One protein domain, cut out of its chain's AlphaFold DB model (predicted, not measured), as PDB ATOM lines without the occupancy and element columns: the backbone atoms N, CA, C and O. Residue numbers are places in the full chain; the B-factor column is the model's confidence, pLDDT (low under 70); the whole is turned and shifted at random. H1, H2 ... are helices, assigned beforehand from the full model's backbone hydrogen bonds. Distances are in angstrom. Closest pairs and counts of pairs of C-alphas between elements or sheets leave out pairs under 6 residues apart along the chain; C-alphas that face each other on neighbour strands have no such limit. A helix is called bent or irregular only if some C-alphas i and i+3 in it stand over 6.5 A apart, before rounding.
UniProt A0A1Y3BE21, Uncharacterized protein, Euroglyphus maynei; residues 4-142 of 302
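AT A GLANCE: This is residues 4 to 142 of the 302 residues of an uncharacterized protein of Euroglyphus maynei (UniProt A0A1Y3BE21). Three long helices, H1, H2 and H3, run up and down side by side with H2 between the other two, and a shorter helical hairpin, H4 and H5, packs on H2, where H5 crosses the later part of H2 steeply. After the small helix H6 beside this hairpin, the last stretch leads to H7, which lies beyond the end where H2 begins and touches no helix. The printed part has 139 residues with seven named helices, H1 to H7 in order along the chain, and no named strand; the class is all helix. It is compact, with a radius of gyration of the C-alphas of 15.5 A, and rounded, with spans of 48 by 35 by 27 A.

IN THESE COORDINATES: H1 is residues 4 to 26, 32.2 A from first to last C-alpha, and begins with C-alpha 4 at (144.571, 187.363, 155.422). H2, residues 32 to 56, is the longest at 25 residues and 35.5 A, and ends with C-alpha 56 at (155.721, 184.914, 162.732). H3 is residues 62 to 82, 30.5 A long. H4 is residues 88 to 98, 15.2 A, and H5 is residues 105 to 118, 20.7 A. H5 is only just irregular: C-alphas 111 and 114 are 6.6 A apart, and its line is a rough one. H6 is residues 121 to 124. H7 is residues 135 to 141, ending with C-alpha 141 at (159.512, 160.341, 128.001).

HOW THE PARTS SIT: H1 and H2 form a hairpin and touch, closest at the C-alphas of Thr 20 and Ile 38, 6.0 A apart, at a shallow tilt of 28 degrees, opposite ways. H2 and H3 form another, closest at the C-alphas of Met 46 and Phe 68, 6.4 A, at a shallow tilt of 21 degrees, opposite ways. H1 and H3 are apart. H2 touches H5 with residues 47 to 54 alone, closest at the C-alphas of Ile 51 and Gly 109, 4.7 A, at a steep tilt of 69 degrees, only just short of about perpendicular. H4 and H5 form a hairpin, closest at the C-alphas of Ala 96 and Ile 111, 6.4 A, at a shallow tilt of 29 degrees. H3 and H5 only just touch, with 3 pairs of C-alphas within 8 A, and only at their ends, closest at the C-alphas of Cys 65 and Pro 105, 5.6 A. H4 and H6 only just touch, with 3 such pairs, closest at the C-alphas of Ile 89 and Ile 124, 6.9 A. H7 touches no helix. In H1, H2, H3 and H4 every O i to N i+4 pair is within hydrogen-bond range; in H5 7 of 10 are, in H7 2 of 3, and H6 is too short for such a pair.

THE WHOLE: The C-alphas of Asn 58 and Gln 137 are the two farthest apart, 48.2 A. The printed part has no cut, and no link is long. The mean pLDDT of the printed part is 85.0; residues 4 to 5, 57 to 58, 129 and 133 are under 70.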
ATOM      1  N   LEU A   4     145.004 187.963 156.685       59.59
ATOM      2  CA  LEU A   4     144.571 187.363 155.422       59.59
ATOM      3  C   LEU A   4     145.729 187.165 154.425       59.59
ATOM      4  O   LEU A   4     145.824 186.131 153.776       59.59
ATOM      5  N   GLN A   5     146.658 188.120 154.326       65.62
ATOM      6  CA  GLN A   5     147.863 187.953 153.499       65.62
ATOM      7  C   GLN A   5     148.773 186.852 154.057       65.62
ATOM      8  O   GLN A   5     149.368 186.088 153.301       65.62
ATOM      9  N   SER A   6     148.845 186.736 155.385       71.81
ATOM     10  CA  SER A   6     149.613 185.686 156.054       71.81
ATOM     11  C   SER A   6     149.027 184.286 155.823       71.81
ATOM     12  O   SER A   6     149.790 183.330 155.672       71.81
ATOM     13  N   SER A   7     147.698 184.143 155.758       73.06
ATOM     14  CA  SER A   7     147.059 182.851 155.471       73.06
ATOM     15  C   SER A   7     147.239 182.422 154.012       73.06
ATOM     16  O   SER A   7     147.635 181.283 153.773       73.06
ATOM     17  N   VAL A   8     147.052 183.337 153.054       82.25
ATOM     18  CA  VAL A   8     147.243 183.073 151.613       82.25
ATOM     19  C   VAL A   8     148.696 182.717 151.289       82.25
ATOM     20  O   VAL A   8     148.965 181.813 150.497       82.25
ATOM     21  N   PHE A   9     149.655 183.392 151.923       81.88
ATOM     22  CA  PHE A   9     151.072 183.073 151.768       81.88
ATOM     23  C   PHE A   9     151.388 181.644 152.233       81.88
ATOM     24  O   PHE A   9     152.025 180.878 151.509       81.88
ATOM     25  N   ARG A  10     150.894 181.255 153.417       79.00
ATOM     26  CA  ARG A  10     151.108 179.906 153.961       79.00
ATOM     27  C   ARG A  10     150.448 178.824 153.107       79.00
ATOM     28  O   ARG A  10     151.080 177.801 152.860       79.00
ATOM     29  N   SER A  11     149.224 179.047 152.621       80.06
ATOM     30  CA  SER A  11     148.554 178.080 151.740       80.06
ATOM     31  C   SER A  11     149.295 177.914 150.413       80.06
ATOM     32  O   SER A  11     149.467 176.790 149.948       80.06
ATOM     33  N   SER A  12     149.806 179.009 149.845       84.81
ATOM     34  CA  SER A  12     150.586 178.981 148.601       84.81
ATOM     35  C   SER A  12     151.906 178.223 148.770       84.81
ATOM     36  O   SER A  12     152.262 177.404 147.924       84.81
ATOM     37  N   LEU A  13     152.617 178.429 149.887       83.75
ATOM     38  CA  LEU A  13     153.835 177.670 150.198       83.75
ATOM     39  C   LEU A  13     153.551 176.182 150.400       83.75
ATOM     40  O   LEU A  13     154.286 175.344 149.876       83.75
ATOM     41  N   GLN A  14     152.479 175.840 151.117       81.56
ATOM     42  CA  GLN A  14     152.083 174.446 151.299       81.56
ATOM     43  C   GLN A  14     151.744 173.786 149.956       81.56
ATOM     44  O   GLN A  14     152.183 172.666 149.698       81.56
ATOM     45  N   GLN A  15     151.032 174.490 149.073       84.81
ATOM     46  CA  GLN A  15     150.734 174.008 147.727       84.81
ATOM     47  C   GLN A  15     152.010 173.803 146.897       84.81
ATOM     48  O   GLN A  15     152.128 172.789 146.211       84.81
ATOM     49  N   LEU A  16     152.987 174.712 146.977       86.69
ATOM     50  CA  LEU A  16     154.268 174.584 146.275       86.69
ATOM     51  C   LEU A  16     155.085 173.385 146.785       86.69
ATOM     52  O   LEU A  16     155.620 172.597 146.003       86.69
ATOM     53  N   LEU A  17     155.144 173.201 148.103       85.38
ATOM     54  CA  LEU A  17     155.812 172.058 148.727       85.38
ATOM     55  C   LEU A  17     155.110 170.731 148.403       85.38
ATOM     56  O   LEU A  17     155.787 169.737 148.145       85.38
ATOM     57  N   SER A  18     153.778 170.707 148.366       83.69
ATOM     58  CA  SER A  18     153.007 169.535 147.932       83.69
ATOM     59  C   SER A  18     153.238 169.236 146.448       83.69
ATOM     60  O   SER A  18     153.527 168.101 146.085       83.69
ATOM     61  N   SER A  19     153.232 170.258 145.590       87.12
ATOM     62  CA  SER A  19     153.446 170.092 144.147       87.12
ATOM     63  C   SER A  19     154.843 169.554 143.841       87.12
ATOM     64  O   SER A  19     154.978 168.601 143.082       87.12
ATOM     65  N   THR A  20     155.887 170.099 144.476       89.12
ATOM     66  CA  THR A  20     157.264 169.588 144.322       89.12
ATOM     67  C   THR A  20     157.411 168.161 144.848       89.12
ATOM     68  O   THR A  20     158.101 167.355 144.227       89.12
ATOM     69  N   PHE A  21     156.731 167.814 145.947       86.31
ATOM     70  CA  PHE A  21     156.682 166.439 146.447       86.31
ATOM     71  C   PHE A  21     156.027 165.497 145.429       86.31
ATOM     72  O   PHE A  21     156.587 164.445 145.123       86.31
ATOM     73  N   THR A  22     154.903 165.897 144.838       87.75
ATOM     74  CA  THR A  22     154.227 165.120 143.795       87.75
ATOM     75  C   THR A  22     155.078 164.967 142.544       87.75
ATOM     76  O   THR A  22     155.171 163.869 142.000       87.75
ATOM     77  N   MET A  23     155.755 166.031 142.112       89.00
ATOM     78  CA  MET A  23     156.659 165.968 140.964       89.00
ATOM     79  C   MET A  23     157.803 164.975 141.192       89.00
ATOM     80  O   MET A  23     158.103 164.197 140.298       89.00
ATOM     81  N   LEU A  24     158.405 164.947 142.383       87.81
ATOM     82  CA  LEU A  24     159.517 164.036 142.680       87.81
ATOM     83  C   LEU A  24     159.099 162.567 142.819       87.81
ATOM     84  O   LEU A  24     159.917 161.690 142.555       87.81
ATOM     85  N   ASN A  25     157.867 162.291 143.258       86.38
ATOM     86  CA  ASN A  25     157.451 160.929 143.609       86.38
ATOM     87  C   ASN A  25     156.496 160.274 142.602       86.38
ATOM     88  O   ASN A  25     156.434 159.048 142.560       86.38
ATOM     89  N   CYS A  26     155.758 161.054 141.806       88.75
ATOM     90  CA  CYS A  26     154.793 160.518 140.841       88.75
ATOM     91  C   CYS A  26     155.238 160.648 139.387       88.75
ATOM     92  O   CYS A  26     154.632 160.003 138.534       88.75
ATOM     93  N   PHE A  27     156.241 161.473 139.072       90.12
ATOM     94  CA  PHE A  27     156.746 161.592 137.706       90.12
ATOM     95  C   PHE A  27     157.967 160.693 137.495       90.12
ATOM     96  O   PHE A  27     158.897 160.660 138.295       90.12
ATOM     97  N   HIS A  28     157.952 159.983 136.374       89.12
ATOM     98  CA  HIS A  28     158.938 158.993 135.959       89.12
ATOM     99  C   HIS A  28     159.634 159.480 134.690       89.12
ATOM    100  O   HIS A  28     159.081 160.293 133.951       89.12
ATOM    101  N   GLY A  29     160.859 159.013 134.437       86.25
ATOM    102  CA  GLY A  29     161.662 159.476 133.295       86.25
ATOM    103  C   GLY A  29     162.252 160.884 133.470       86.25
ATOM    104  O   GLY A  29     162.731 161.480 132.504       86.25
ATOM    105  N   LEU A  30     162.226 161.428 134.694       88.06
ATOM    106  CA  LEU A  30     162.859 162.704 135.016       88.06
ATOM    107  C   LEU A  30     164.381 162.600 134.860       88.06
ATOM    108  O   LEU A  30     165.029 161.791 135.517       88.06
ATOM    109  N   GLN A  31     164.949 163.460 134.018       88.44
ATOM    110  CA  GLN A  31     166.395 163.619 133.901       88.44
ATOM    111  C   GLN A  31     166.966 164.315 135.148       88.44
ATOM    112  O   GLN A  31     166.244 165.082 135.798       88.44
ATOM    113  N   PRO A  32     168.264 164.143 135.460       88.38
ATOM    114  CA  PRO A  32     168.888 164.785 136.617       88.38
ATOM    115  C   PRO A  32     168.669 166.302 136.684       88.38
ATOM    116  O   PRO A  32     168.371 166.834 137.752       88.38
ATOM    117  N   LYS A  33     168.701 166.994 135.535       87.94
ATOM    118  CA  LYS A  33     168.399 168.433 135.438       87.94
ATOM    119  C   LYS A  33     166.994 168.790 135.946       87.94
ATOM    120  O   LYS A  33     166.834 169.784 136.650       87.94
ATOM    121  N   HIS A  34     165.991 167.950 135.670       88.62
ATOM    122  CA  HIS A  34     164.619 168.145 136.151       88.62
ATOM    123  C   HIS A  34     164.537 167.949 137.662       88.62
ATOM    124  O   HIS A  34     163.962 168.779 138.361       88.62
ATOM    125  N   ILE A  35     165.150 166.875 138.169       88.88
ATOM    126  CA  ILE A  35     165.157 166.551 139.601       88.88
ATOM    127  C   ILE A  35     165.802 167.692 140.393       88.88
ATOM    128  O   ILE A  35     165.216 168.195 141.351       88.88
ATOM    129  N   ILE A  36     166.964 168.159 139.938       90.31
ATOM    130  CA  ILE A  36     167.710 169.261 140.551       90.31
ATOM    131  C   ILE A  36     166.902 170.563 140.509       90.31
ATOM    132  O   ILE A  36     166.859 171.290 141.498       90.31
ATOM    133  N   ALA A  37     166.207 170.873 139.413       89.50
ATOM    134  CA  ALA A  37     165.376 172.076 139.340       89.50
ATOM    135  C   ALA A  37     164.146 172.024 140.273       89.50
ATOM    136  O   ALA A  37     163.823 173.019 140.936       89.50
ATOM    137  N   ILE A  38     163.499 170.858 140.395       89.81
ATOM    138  CA  ILE A  38     162.395 170.650 141.344       89.81
ATOM    139  C   ILE A  38     162.904 170.790 142.787       89.81
ATOM    140  O   ILE A  38     162.280 171.478 143.597       89.81
ATOM    141  N   GLN A  39     164.062 170.205 143.107       89.62
ATOM    142  CA  GLN A  39     164.682 170.311 144.431       89.62
ATOM    143  C   GLN A  39     165.096 171.744 144.780       89.62
ATOM    144  O   GLN A  39     164.835 172.193 145.892       89.62
ATOM    145  N   GLN A  40     165.673 172.499 143.840       91.38
ATOM    146  CA  GLN A  40     165.983 173.919 144.046       91.38
ATOM    147  C   GLN A  40     164.726 174.729 144.375       91.38
ATOM    148  O   GLN A  40     164.720 175.519 145.318       91.38
ATOM    149  N   THR A  41     163.640 174.500 143.632       90.31
ATOM    150  CA  THR A  41     162.340 175.134 143.897       90.31
ATOM    151  C   THR A  41     161.822 174.774 145.287       90.31
ATOM    152  O   THR A  41     161.377 175.647 146.037       90.31
ATOM    153  N   ARG A  42     161.931 173.497 145.671       89.12
ATOM    154  CA  ARG A  42     161.535 173.025 146.998       89.12
ATOM    155  C   ARG A  42     162.352 173.693 148.106       89.12
ATOM    156  O   ARG A  42     161.762 174.212 149.044       89.12
ATOM    157  N   ILE A  43     163.675 173.743 147.983       91.56
ATOM    158  CA  ILE A  43     164.582 174.366 148.961       91.56
ATOM    159  C   ILE A  43     164.287 175.858 149.133       91.56
ATOM    160  O   ILE A  43     164.227 176.341 150.266       91.56
ATOM    161  N   LYS A  44     164.024 176.585 148.038       91.50
ATOM    162  CA  LYS A  44     163.578 177.988 148.091       91.50
ATOM    163  C   LYS A  44     162.281 178.123 148.899       91.50
ATOM    164  O   LYS A  44     162.192 178.973 149.784       91.50
ATOM    165  N   ALA A  45     161.303 177.249 148.656       89.25
ATOM    166  CA  ALA A  45     160.051 177.224 149.414       89.25
ATOM    167  C   ALA A  45     160.269 176.883 150.901       89.25
ATOM    168  O   ALA A  45     159.680 177.524 151.770       89.25
ATOM    169  N   MET A  46     161.151 175.925 151.205       88.62
ATOM    170  CA  MET A  46     161.503 175.546 152.578       88.62
ATOM    171  C   MET A  46     162.160 176.704 153.338       88.62
ATOM    172  O   MET A  46     161.826 176.939 154.499       88.62
ATOM    173  N   ALA A  47     163.057 177.446 152.684       91.38
ATOM    174  CA  ALA A  47     163.704 178.624 153.253       91.38
ATOM    175  C   ALA A  47     162.693 179.739 153.554       91.38
ATOM    176  O   ALA A  47     162.678 180.272 154.664       91.38
ATOM    177  N   LEU A  48     161.796 180.047 152.609       89.56
ATOM    178  CA  LEU A  48     160.721 181.024 152.812       89.56
ATOM    179  C   LEU A  48     159.788 180.620 153.961       89.56
ATOM    180  O   LEU A  48     159.427 181.456 154.792       89.56
ATOM    181  N   GLN A  49     159.436 179.337 154.046       86.44
ATOM    182  CA  GLN A  49     158.632 178.795 155.139       86.44
ATOM    183  C   GLN A  49     159.353 178.919 156.489       86.44
ATOM    184  O   GLN A  49     158.730 179.292 157.483       86.44
ATOM    185  N   LEU A  50     160.660 178.643 156.530       87.44
ATOM    186  CA  LEU A  50     161.483 178.767 157.733       87.44
ATOM    187  C   LEU A  50     161.547 180.224 158.214       87.44
ATOM    188  O   LEU A  50     161.269 180.486 159.384       87.44
ATOM    189  N   ILE A  51     161.816 181.173 157.310       88.50
ATOM    190  CA  ILE A  51     161.807 182.617 157.600       88.50
ATOM    191  C   ILE A  51     160.440 183.041 158.161       88.50
ATOM    192  O   ILE A  51     160.361 183.716 159.186       88.50
ATOM    193  N   ALA A  52     159.347 182.602 157.536       84.44
ATOM    194  CA  ALA A  52     158.000 182.961 157.970       84.44
ATOM    195  C   ALA A  52     157.615 182.392 159.346       84.44
ATOM    196  O   ALA A  52     156.845 183.022 160.074       84.44
ATOM    197  N   ILE A  53     158.121 181.209 159.710       83.31
ATOM    198  CA  ILE A  53     157.897 180.617 161.037       83.31
ATOM    199  C   ILE A  53     158.710 181.360 162.094       83.31
ATOM    200  O   ILE A  53     158.141 181.735 163.111       83.31
ATOM    201  N   ILE A  54     159.996 181.619 161.840       83.69
ATOM    202  CA  ILE A  54     160.894 182.276 162.803       83.69
ATOM    203  C   ILE A  54     160.410 183.686 163.155       83.69
ATOM    204  O   ILE A  54     160.487 184.088 164.313       83.69
ATOM    205  N   HIS A  55     159.890 184.431 162.179       77.44
ATOM    206  CA  HIS A  55     159.445 185.812 162.394       77.44
ATOM    207  C   HIS A  55     157.976 185.920 162.814       77.44
ATOM    208  O   HIS A  55     157.554 186.973 163.285       77.44
ATOM    209  N   GLY A  56     157.179 184.868 162.605       71.44
ATOM    210  CA  GLY A  56     155.721 184.914 162.732       71.44
ATOM    211  C   GLY A  56     155.113 183.915 163.715       71.44
ATOM    212  O   GLY A  56     153.885 183.826 163.778       71.44
ATOM    213  N   SER A  57     155.918 183.122 164.425       68.56
ATOM    214  CA  SER A  57     155.437 182.091 165.347       68.56
ATOM    215  C   SER A  57     156.451 181.770 166.449       68.56
ATOM    216  O   SER A  57     157.652 181.790 166.219       68.56
ATOM    217  N   ASN A  58     155.962 181.385 167.633       69.06
ATOM    218  CA  ASN A  58     156.791 180.887 168.748       69.06
ATOM    219  C   ASN A  58     157.017 179.363 168.686       69.06
ATOM    220  O   ASN A  58     157.398 178.727 169.667       69.06
ATOM    221  N   VAL A  59     156.719 178.761 167.539       73.75
ATOM    222  CA  VAL A  59     156.857 177.331 167.283       73.75
ATOM    223  C   VAL A  59     158.328 176.951 167.125       73.75
ATOM    224  O   VAL A  59     159.098 177.656 166.473       73.75
ATOM    225  N   SER A  60     158.706 175.780 167.646       80.31
ATOM    226  CA  SER A  60     160.041 175.223 167.410       80.31
ATOM    227  C   SER A  60     160.279 174.969 165.918       80.31
ATOM    228  O   SER A  60     159.607 174.150 165.291       80.31
ATOM    229  N   ALA A  61     161.273 175.659 165.364       83.69
ATOM    230  CA  ALA A  61     161.703 175.523 163.976       83.69
ATOM    231  C   ALA A  61     162.909 174.579 163.808       83.69
ATOM    232  O   ALA A  61     163.433 174.467 162.702       83.69
ATOM    233  N   LEU A  62     163.361 173.914 164.881       86.06
ATOM    234  CA  LEU A  62     164.587 173.106 164.871       86.06
ATOM    235  C   LEU A  62     164.527 171.981 163.834       86.06
ATOM    236  O   LEU A  62     165.319 171.983 162.901       86.06
ATOM    237  N   GLY A  63     163.518 171.110 163.913       82.88
ATOM    238  CA  GLY A  63     163.390 170.008 162.956       82.88
ATOM    239  C   GLY A  63     163.203 170.478 161.507       82.88
ATOM    240  O   GLY A  63     163.720 169.857 160.582       82.88
ATOM    241  N   LEU A  64     162.493 171.593 161.290       82.56
ATOM    242  CA  LEU A  64     162.332 172.171 159.950       82.56
ATOM    243  C   LEU A  64     163.659 172.698 159.396       82.56
ATOM    244  O   LEU A  64     163.908 172.576 158.199       82.56
ATOM    245  N   CYS A  65     164.495 173.271 160.261       89.38
ATOM    246  CA  CYS A  65     165.828 173.737 159.911       89.38
ATOM    247  C   CYS A  65     166.757 172.561 159.587       89.38
ATOM    248  O   CYS A  65     167.387 172.582 158.535       89.38
ATOM    249  N   ASP A  66     166.771 171.508 160.408       87.62
ATOM    250  CA  ASP A  66     167.597 170.317 160.171       87.62
ATOM    251  C   ASP A  66     167.241 169.637 158.842       87.62
ATOM    252  O   ASP A  66     168.115 169.327 158.029       87.62
ATOM    253  N   ALA A  67     165.944 169.473 158.570       85.56
ATOM    254  CA  ALA A  67     165.471 168.922 157.305       85.56
ATOM    255  C   ALA A  67     165.823 169.830 156.110       85.56
ATOM    256  O   ALA A  67     166.248 169.340 155.068       85.56
ATOM    257  N   PHE A  68     165.725 171.154 156.255       90.75
ATOM    258  CA  PHE A  68     166.182 172.099 155.230       90.75
ATOM    259  C   PHE A  68     167.685 171.971 154.928       90.75
ATOM    260  O   PHE A  68     168.071 171.890 153.760       90.75
ATOM    261  N   LEU A  69     168.534 171.901 155.956       91.88
ATOM    262  CA  LEU A  69     169.986 171.765 155.795       91.88
ATOM    263  C   LEU A  69     170.372 170.418 155.162       91.88
ATOM    264  O   LEU A  69     171.283 170.345 154.331       91.88
ATOM    265  N   SER A  70     169.656 169.351 155.516       90.00
ATOM    266  CA  SER A  70     169.839 168.033 154.908       90.00
ATOM    267  C   SER A  70     169.435 168.019 153.421       90.00
ATOM    268  O   SER A  70     170.161 167.451 152.599       90.00
ATOM    269  N   GLU A  71     168.353 168.709 153.036       88.38
ATOM    270  CA  GLU A  71     167.922 168.805 151.631       88.38
ATOM    271  C   GLU A  71     168.946 169.606 150.811       88.38
ATOM    272  O   GLU A  71     169.336 169.187 149.723       88.38
ATOM    273  N   MET A  72     169.465 170.708 151.370       91.62
ATOM    274  CA  MET A  72     170.568 171.484 150.783       91.62
ATOM    275  C   MET A  72     171.809 170.616 150.543       91.62
ATOM    276  O   MET A  72     172.393 170.636 149.461       91.62
ATOM    277  N   THR A  73     172.198 169.795 151.519       92.06
ATOM    278  CA  THR A  73     173.348 168.884 151.377       92.06
ATOM    279  C   THR A  73     173.123 167.867 150.253       92.06
ATOM    280  O   THR A  73     174.021 167.616 149.445       92.06
ATOM    281  N   THR A  74     171.906 167.326 150.158       90.69
ATOM    282  CA  THR A  74     171.510 166.375 149.108       90.69
ATOM    283  C   THR A  74     171.543 167.021 147.724       90.69
ATOM    284  O   THR A  74     172.126 166.455 146.798       90.69
ATOM    285  N   LEU A  75     171.003 168.237 147.590       91.75
ATOM    286  CA  LEU A  75     171.049 169.002 146.345       91.75
ATOM    287  C   LEU A  75     172.494 169.265 145.901       91.75
ATOM    288  O   LEU A  75     172.817 169.096 144.725       91.75
ATOM    289  N   LYS A  76     173.375 169.648 146.837       92.25
ATOM    290  CA  LYS A  76     174.793 169.891 146.537       92.25
ATOM    291  C   LYS A  76     175.464 168.649 145.966       92.25
ATOM    292  O   LYS A  76     176.155 168.744 144.956       92.25
ATOM    293  N   LYS A  77     175.220 167.486 146.576       92.50
ATOM    294  CA  LYS A  77     175.736 166.204 146.090       92.50
ATOM    295  C   LYS A  77     175.242 165.899 144.670       92.50
ATOM    296  O   LYS A  77     176.064 165.628 143.803       92.50
ATOM    297  N   LEU A  78     173.933 166.004 144.427       88.94
ATOM    298  CA  LEU A  78     173.323 165.699 143.125       88.94
ATOM    299  C   LEU A  78     173.806 166.630 142.007       88.94
ATOM    300  O   LEU A  78     174.044 166.187 140.887       88.94
ATOM    301  N   SER A  79     173.980 167.918 142.305       89.44
ATOM    302  CA  SER A  79     174.510 168.886 141.341       89.44
ATOM    303  C   SER A  79     175.955 168.588 140.948       89.44
ATOM    304  O   SER A  79     176.268 168.667 139.763       89.44
ATOM    305  N   ILE A  80     176.806 168.196 141.906       92.25
ATOM    306  CA  ILE A  80     178.194 167.802 141.627       92.25
ATOM    307  C   ILE A  80     178.226 166.505 140.810       92.25
ATOM    308  O   ILE A  80     178.942 166.426 139.819       92.25
ATOM    309  N   GLU A  81     177.427 165.509 141.199       93.19
ATOM    310  CA  GLU A  81     177.363 164.197 140.541       93.19
ATOM    311  C   GLU A  81     176.932 164.292 139.071       93.19
ATOM    312  O   GLU A  81     177.492 163.614 138.212       93.19
ATOM    313  N   HIS A  82     175.975 165.169 138.764       88.81
ATOM    314  CA  HIS A  82     175.426 165.322 137.415       88.81
ATOM    315  C   HIS A  82     175.913 166.572 136.672       88.81
ATOM    316  O   HIS A  82     175.433 166.849 135.575       88.81
ATOM    317  N   ASN A  83     176.850 167.328 137.256       87.56
ATOM    318  CA  ASN A  83     177.409 168.570 136.716       87.56
ATOM    319  C   ASN A  83     176.346 169.577 136.221       87.56
ATOM    320  O   ASN A  83     176.495 170.221 135.182       87.56
ATOM    321  N   VAL A  84     175.236 169.697 136.956       85.31
ATOM    322  CA  VAL A  84     174.145 170.626 136.623       85.31
ATOM    323  C   VAL A  84     174.328 171.916 137.407       85.31
ATOM    324  O   VAL A  84     174.431 171.896 138.636       85.31
ATOM    325  N   ARG A  85     174.310 173.050 136.699       85.19
ATOM    326  CA  ARG A  85     174.451 174.380 137.297       85.19
ATOM    327  C   ARG A  85     173.291 174.688 138.250       85.19
ATOM    328  O   ARG A  85     172.119 174.604 137.884       85.19
ATOM    329  N   MET A  86     173.634 175.109 139.465       85.50
ATOM    330  CA  MET A  86     172.671 175.662 140.415       85.50
ATOM    331  C   MET A  86     172.346 177.119 140.079       85.50
ATOM    332  O   MET A  86     173.178 177.866 139.558       85.50
ATOM    333  N   ASN A  87     171.127 177.522 140.407       85.81
ATOM    334  CA  ASN A  87     170.658 178.893 140.318       85.81
ATOM    335  C   ASN A  87     171.434 179.810 141.282       85.81
ATOM    336  O   ASN A  87     171.838 179.379 142.362       85.81
ATOM    337  N   GLU A  88     171.594 181.081 140.903       87.00
ATOM    338  CA  GLU A  88     172.344 182.090 141.674       87.00
ATOM    339  C   GLU A  88     171.902 182.150 143.139       87.00
ATOM    340  O   GLU A  88     172.730 182.027 144.032       87.00
ATOM    341  N   ILE A  89     170.592 182.182 143.393       90.38
ATOM    342  CA  ILE A  89     170.047 182.280 144.755       90.38
ATOM    343  C   ILE A  89     170.433 181.071 145.600       90.38
ATOM    344  O   ILE A  89     170.697 181.202 146.788       90.38
ATOM    345  N   ILE A  90     170.466 179.879 145.008       92.19
ATOM    346  CA  ILE A  90     170.853 178.669 145.734       92.19
ATOM    347  C   ILE A  90     172.336 178.727 146.113       92.19
ATOM    348  O   ILE A  90     172.681 178.352 147.233       92.19
ATOM    349  N   ASN A  91     173.195 179.236 145.226       91.81
ATOM    350  CA  ASN A  91     174.610 179.447 145.537       91.81
ATOM    351  C   ASN A  91     174.779 180.475 146.662       91.81
ATOM    352  O   ASN A  91     175.451 180.172 147.646       91.81
ATOM    353  N   ASP A  92     174.078 181.610 146.587       92.38
ATOM    354  CA  ASP A  92     174.082 182.633 147.641       92.38
ATOM    355  C   ASP A  92     173.638 182.043 148.991       92.38
ATOM    356  O   ASP A  92     174.212 182.335 150.041       92.38
ATOM    357  N   MET A  93     172.632 181.157 148.980       93.81
ATOM    358  CA  MET A  93     172.181 180.446 150.178       93.81
ATOM    359  C   MET A  93     173.261 179.511 150.738       93.81
ATOM    360  O   MET A  93     173.430 179.451 151.957       93.81
ATOM    361  N   PHE A  94     173.989 178.777 149.887       94.38
ATOM    362  CA  PHE A  94     175.098 177.923 150.328       94.38
ATOM    363  C   PHE A  94     176.241 178.733 150.939       94.38
ATOM    364  O   PHE A  94     176.757 178.335 151.983       94.38
ATOM    365  N   GLU A  95     176.620 179.854 150.324       93.88
ATOM    366  CA  GLU A  95     177.666 180.743 150.839       93.88
ATOM    367  C   GLU A  95     177.263 181.356 152.184       93.88
ATOM    368  O   GLU A  95     178.008 181.270 153.165       93.88
ATOM    369  N   ALA A  96     176.041 181.886 152.268       92.75
ATOM    370  CA  ALA A  96     175.490 182.445 153.493       92.75
ATOM    371  C   ALA A  96     175.475 181.417 154.631       92.75
ATOM    372  O   ALA A  96     176.003 181.681 155.710       92.75
ATOM    373  N   ILE A  97     174.925 180.221 154.402       93.69
ATOM    374  CA  ILE A  97     174.874 179.173 155.430       93.69
ATOM    375  C   ILE A  97     176.283 178.683 155.788       93.69
ATOM    376  O   ILE A  97     176.555 178.452 156.964       93.69
ATOM    377  N   GLY A  98     177.183 178.565 154.808       91.69
ATOM    378  CA  GLY A  98     178.572 178.150 155.020       91.69
ATOM    379  C   GLY A  98     179.385 179.120 155.883       91.69
ATOM    380  O   GLY A  98     180.321 178.694 156.552       91.69
ATOM    381  N   SER A  99     179.001 180.400 155.926       92.56
ATOM    382  CA  SER A  99     179.616 181.405 156.804       92.56
ATOM    383  C   SER A  99     179.207 181.287 158.282       92.56
ATOM    384  O   SER A  99     179.784 181.952 159.144       92.56
ATOM    385  N   LEU A 100     178.207 180.458 158.604       91.12
ATOM    386  CA  LEU A 100     177.699 180.313 159.966       91.12
ATOM    387  C   LEU A 100     178.502 179.280 160.766       91.12
ATOM    388  O   LEU A 100     178.554 178.109 160.408       91.12
ATOM    389  N   ASN A 101     178.996 179.676 161.944       82.25
ATOM    390  CA  ASN A 101     179.641 178.748 162.888       82.25
ATOM    391  C   ASN A 101     178.686 177.651 163.397       82.25
ATOM    392  O   ASN A 101     179.095 176.517 163.628       82.25
ATOM    393  N   GLN A 102     177.412 178.000 163.618       86.75
ATOM    394  CA  GLN A 102     176.351 177.063 163.990       86.75
ATOM    395  C   GLN A 102     175.043 177.450 163.283       86.75
ATOM    396  O   GLN A 102     174.447 178.476 163.635       86.75
ATOM    397  N   PRO A 103     174.562 176.647 162.316       87.44
ATOM    398  CA  PRO A 103     173.338 176.937 161.578       87.44
ATOM    399  C   PRO A 103     172.103 176.598 162.427       87.44
ATOM    400  O   PRO A 103     171.432 175.592 162.230       87.44
ATOM    401  N   ARG A 104     171.807 177.447 163.417       89.31
ATOM    402  CA  ARG A 104     170.579 177.365 164.224       89.31
ATOM    403  C   ARG A 104     169.418 178.054 163.501       89.31
ATOM    404  O   ARG A 104     169.676 179.027 162.789       89.31
ATOM    405  N   PRO A 105     168.151 177.666 163.757       88.75
ATOM    406  CA  PRO A 105     166.996 178.204 163.040       88.75
ATOM    407  C   PRO A 105     166.990 179.732 162.945       88.75
ATOM    408  O   PRO A 105     166.952 180.265 161.844       88.75
ATOM    409  N   GLY A 106     167.128 180.443 164.070       88.12
ATOM    410  CA  GLY A 106     167.105 181.911 164.087       88.12
ATOM    411  C   GLY A 106     168.210 182.561 163.246       88.12
ATOM    412  O   GLY A 106     167.944 183.504 162.502       88.12
ATOM    413  N   THR A 107     169.436 182.036 163.315       91.62
ATOM    414  CA  THR A 107     170.578 182.546 162.540       91.62
ATOM    415  C   THR A 107     170.400 182.266 161.049       91.62
ATOM    416  O   THR A 107     170.609 183.158 160.229       91.62
ATOM    417  N   VAL A 108     169.945 181.056 160.706       92.25
ATOM    418  CA  VAL A 108     169.652 180.643 159.328       92.25
ATOM    419  C   VAL A 108     168.538 181.510 158.735       92.25
ATOM    420  O   VAL A 108     168.708 182.079 157.665       92.25
ATOM    421  N   GLY A 109     167.422 181.704 159.441       90.69
ATOM    422  CA  GLY A 109     166.343 182.571 158.963       90.69
ATOM    423  C   GLY A 109     166.803 184.013 158.730       90.69
ATOM    424  O   GLY A 109     166.474 184.610 157.707       90.69
ATOM    425  N   ARG A 110     167.612 184.563 159.644       90.56
ATOM    426  CA  ARG A 110     168.113 185.941 159.548       90.56
ATOM    427  C   ARG A 110     169.072 186.149 158.377       90.56
ATOM    428  O   ARG A 110     168.991 187.193 157.736       90.56
ATOM    429  N   ILE A 111     169.961 185.193 158.099       93.00
ATOM    430  CA  ILE A 111     170.927 185.323 156.997       93.00
ATOM    431  C   ILE A 111     170.289 185.063 155.626       93.00
ATOM    432  O   ILE A 111     170.691 185.669 154.639       93.00
ATOM    433  N   LEU A 112     169.257 184.212 155.565       92.56
ATOM    434  CA  LEU A 112     168.542 183.905 154.324       92.56
ATOM    435  C   LEU A 112     167.556 185.006 153.916       92.56
ATOM    436  O   LEU A 112     167.348 185.235 152.729       92.56
ATOM    437  N   GLN A 113     166.952 185.704 154.880       91.31
ATOM    438  CA  GLN A 113     165.982 186.772 154.617       91.31
ATOM    439  C   GLN A 113     166.444 187.829 153.588       91.31
ATOM    440  O   GLN A 113     165.684 188.083 152.649       91.31
ATOM    441  N   PRO A 114     167.637 188.450 153.701       91.62
ATOM    442  CA  PRO A 114     168.073 189.467 152.741       91.62
ATOM    443  C   PRO A 114     168.239 188.923 151.317       91.62
ATOM    444  O   PRO A 114     167.984 189.659 150.369       91.62
ATOM    445  N   ILE A 115     168.588 187.643 151.149       91.00
ATOM    446  CA  ILE A 115     168.745 187.019 149.826       91.00
ATOM    447  C   ILE A 115     167.417 187.065 149.060       91.00
ATOM    448  O   ILE A 115     167.385 187.465 147.900       91.00
ATOM    449  N   PHE A 116     166.302 186.732 149.716       88.25
ATOM    450  CA  PHE A 116     164.980 186.750 149.079       88.25
ATOM    451  C   PHE A 116     164.406 188.157 148.892       88.25
ATOM    452  O   PHE A 116     163.666 188.375 147.938       88.25
ATOM    453  N   LEU A 117     164.726 189.106 149.779       86.56
ATOM    454  CA  LEU A 117     164.229 190.484 149.675       86.56
ATOM    455  C   LEU A 117     164.959 191.303 148.606       86.56
ATOM    456  O   LEU A 117     164.343 192.154 147.970       86.56
ATOM    457  N   ASN A 118     166.252 191.044 148.407       85.38
ATOM    458  CA  ASN A 118     167.085 191.786 147.461       85.38
ATOM    459  C   ASN A 118     167.098 191.157 146.058       85.38
ATOM    460  O   ASN A 118     167.535 191.794 145.100       85.38
ATOM    461  N   SER A 119     166.627 189.915 145.925       85.50
ATOM    462  CA  SER A 119     166.548 189.217 144.641       85.50
ATOM    463  C   SER A 119     165.283 189.582 143.870       85.50
ATOM    464  O   SER A 119     164.194 189.686 144.431       85.50
ATOM    465  N   SER A 120     165.399 189.702 142.547       79.88
ATOM    466  CA  SER A 120     164.227 189.848 141.686       79.88
ATOM    467  C   SER A 120     163.429 188.540 141.610       79.88
ATOM    468  O   SER A 120     163.984 187.438 141.622       79.88
ATOM    469  N   THR A 121     162.107 188.649 141.464       73.94
ATOM    470  CA  THR A 121     161.202 187.492 141.319       73.94
ATOM    471  C   THR A 121     161.561 186.607 140.126       73.94
ATOM    472  O   THR A 121     161.436 185.387 140.206       73.94
ATOM    473  N   SER A 122     162.084 187.199 139.048       71.50
ATOM    474  CA  SER A 122     162.570 186.464 137.877       71.50
ATOM    475  C   SER A 122     163.751 185.546 138.202       71.50
ATOM    476  O   SER A 122     163.781 184.429 137.699       71.50
ATOM    477  N   LYS A 123     164.682 185.960 139.074       75.44
ATOM    478  CA  LYS A 123     165.797 185.103 139.517       75.44
ATOM    479  C   LYS A 123     165.332 183.993 140.462       75.44
ATOM    480  O   LYS A 123     165.868 182.884 140.444       75.44
ATOM    481  N   ILE A 124     164.306 184.275 141.268       73.94
ATOM    482  CA  ILE A 124     163.693 183.300 142.183       73.94
ATOM    483  C   ILE A 124     163.026 182.166 141.405       73.94
ATOM    484  O   ILE A 124     163.241 181.000 141.748       73.94
ATOM    485  N   CYS A 125     162.296 182.497 140.343       70.00
ATOM    486  CA  CYS A 125     161.525 181.554 139.531       70.00
ATOM    487  C   CYS A 125     162.236 181.114 138.241       70.00
ATOM    488  O   CYS A 125     161.576 180.701 137.291       70.00
ATOM    489  N   ASP A 126     163.559 181.227 138.183       74.31
ATOM    490  CA  ASP A 126     164.333 180.843 137.008       74.31
ATOM    491  C   ASP A 126     164.295 179.318 136.786       74.31
ATOM    492  O   ASP A 126     164.721 178.524 137.633       74.31
ATOM    493  N   LEU A 127     163.749 178.937 135.629       70.31
ATOM    494  CA  LEU A 127     163.604 177.565 135.138       70.31
ATOM    495  C   LEU A 127     164.386 177.346 133.833       70.31
ATOM    496  O   LEU A 127     164.181 176.335 133.160       70.31
ATOM    497  N   SER A 128     165.278 178.269 133.459       70.56
ATOM    498  CA  SER A 128     166.021 178.213 132.197       70.56
ATOM    499  C   SER A 128     166.837 176.927 132.054       70.56
ATOM    500  O   SER A 128     166.916 176.383 130.961       70.56
ATOM    501  N   ASN A 129     167.327 176.368 133.166       69.19
ATOM    502  CA  ASN A 129     168.087 175.109 133.197       69.19
ATOM    503  C   ASN A 129     167.276 173.858 132.792       69.19
ATOM    504  O   ASN A 129     167.830 172.762 132.737       69.19
ATOM    505  N   ILE A 130     165.961 173.986 132.591       72.69
ATOM    506  CA  ILE A 130     165.082 172.891 132.158       72.69
ATOM    507  C   ILE A 130     164.820 172.954 130.642       72.69
ATOM    508  O   ILE A 130     164.492 171.939 130.027       72.69
ATOM    509  N   VAL A 131     164.948 174.134 130.026       70.12
ATOM    510  CA  VAL A 131     164.543 174.387 128.638       70.12
ATOM    511  C   VAL A 131     165.776 174.398 127.735       70.12
ATOM    512  O   VAL A 131     166.275 175.448 127.347       70.12
ATOM    513  N   ASP A 132     166.253 173.201 127.395       71.44
ATOM    514  CA  ASP A 132     167.302 172.988 126.391       71.44
ATOM    515  C   ASP A 132     166.703 172.637 125.018       71.44
ATOM    516  O   ASP A 132     165.520 172.311 124.902       71.44
ATOM    517  N   ASN A 133     167.536 172.613 123.972       65.62
ATOM    518  CA  ASN A 133     167.123 172.213 122.618       65.62
ATOM    519  C   ASN A 133     166.469 170.813 122.565       65.62
ATOM    520  O   ASN A 133     165.555 170.593 121.771       65.62
ATOM    521  N   ASP A 134     166.871 169.897 123.452       72.06
ATOM    522  CA  ASP A 134     166.320 168.535 123.550       72.06
ATOM    523  C   ASP A 134     165.144 168.401 124.536       72.06
ATOM    524  O   ASP A 134     164.560 167.321 124.668       72.06
ATOM    525  N   ALA A 135     164.737 169.489 125.204       73.94
ATOM    526  CA  ALA A 135     163.733 169.445 126.270       73.94
ATOM    527  C   ALA A 135     162.405 168.827 125.809       73.94
ATOM    528  O   ALA A 135     161.777 168.074 126.550       73.94
ATOM    529  N   LEU A 136     161.994 169.066 124.560       73.69
ATOM    530  CA  LEU A 136     160.766 168.489 124.009       73.69
ATOM    531  C   LEU A 136     160.809 166.950 123.963       73.69
ATOM    532  O   LEU A 136     159.797 166.295 124.216       73.69
ATOM    533  N   GLN A 137     161.960 166.366 123.622       76.38
ATOM    534  CA  GLN A 137     162.122 164.911 123.574       76.38
ATOM    535  C   GLN A 137     162.215 164.323 124.979       76.38
ATOM    536  O   GLN A 137     161.657 163.254 125.233       76.38
ATOM    537  N   ASP A 138     162.855 165.045 125.899       78.31
ATOM    538  CA  ASP A 138     162.904 164.665 127.306       78.31
ATOM    539  C   ASP A 138     161.495 164.647 127.913       78.31
ATOM    540  O   ASP A 138     161.109 163.662 128.540       78.31
ATOM    541  N   PHE A 139     160.678 165.676 127.655       80.56
ATOM    542  CA  PHE A 139     159.306 165.757 128.163       80.56
ATOM    543  C   PHE A 139     158.393 164.651 127.629       80.56
ATOM    544  O   PHE A 139     157.523 164.190 128.362       80.56
ATOM    545  N   LYS A 140     158.599 164.168 126.396       81.81
ATOM    546  CA  LYS A 140     157.818 163.046 125.841       81.81
ATOM    547  C   LYS A 140     158.034 161.725 126.579       81.81
ATOM    548  O   LYS A 140     157.156 160.870 126.543       81.81
ATOM    549  N   LYS A 141     159.194 161.543 127.214       83.44
ATOM    550  CA  LYS A 141     159.512 160.341 128.001       83.44
ATOM    551  C   LYS A 141     158.963 160.420 129.423       83.44
ATOM    552  O   LYS A 141     158.895 159.399 130.105       83.44
ATOM    553  N   ILE A 142     158.590 161.617 129.875       88.62
ATOM    554  CA  ILE A 142     158.079 161.813 131.221       88.62
ATOM    555  C   ILE A 142     156.658 161.271 131.302       88.62
ATOM    556  O   ILE A 142     155.766 161.668 130.556       88.62
TER     557      ILE A 142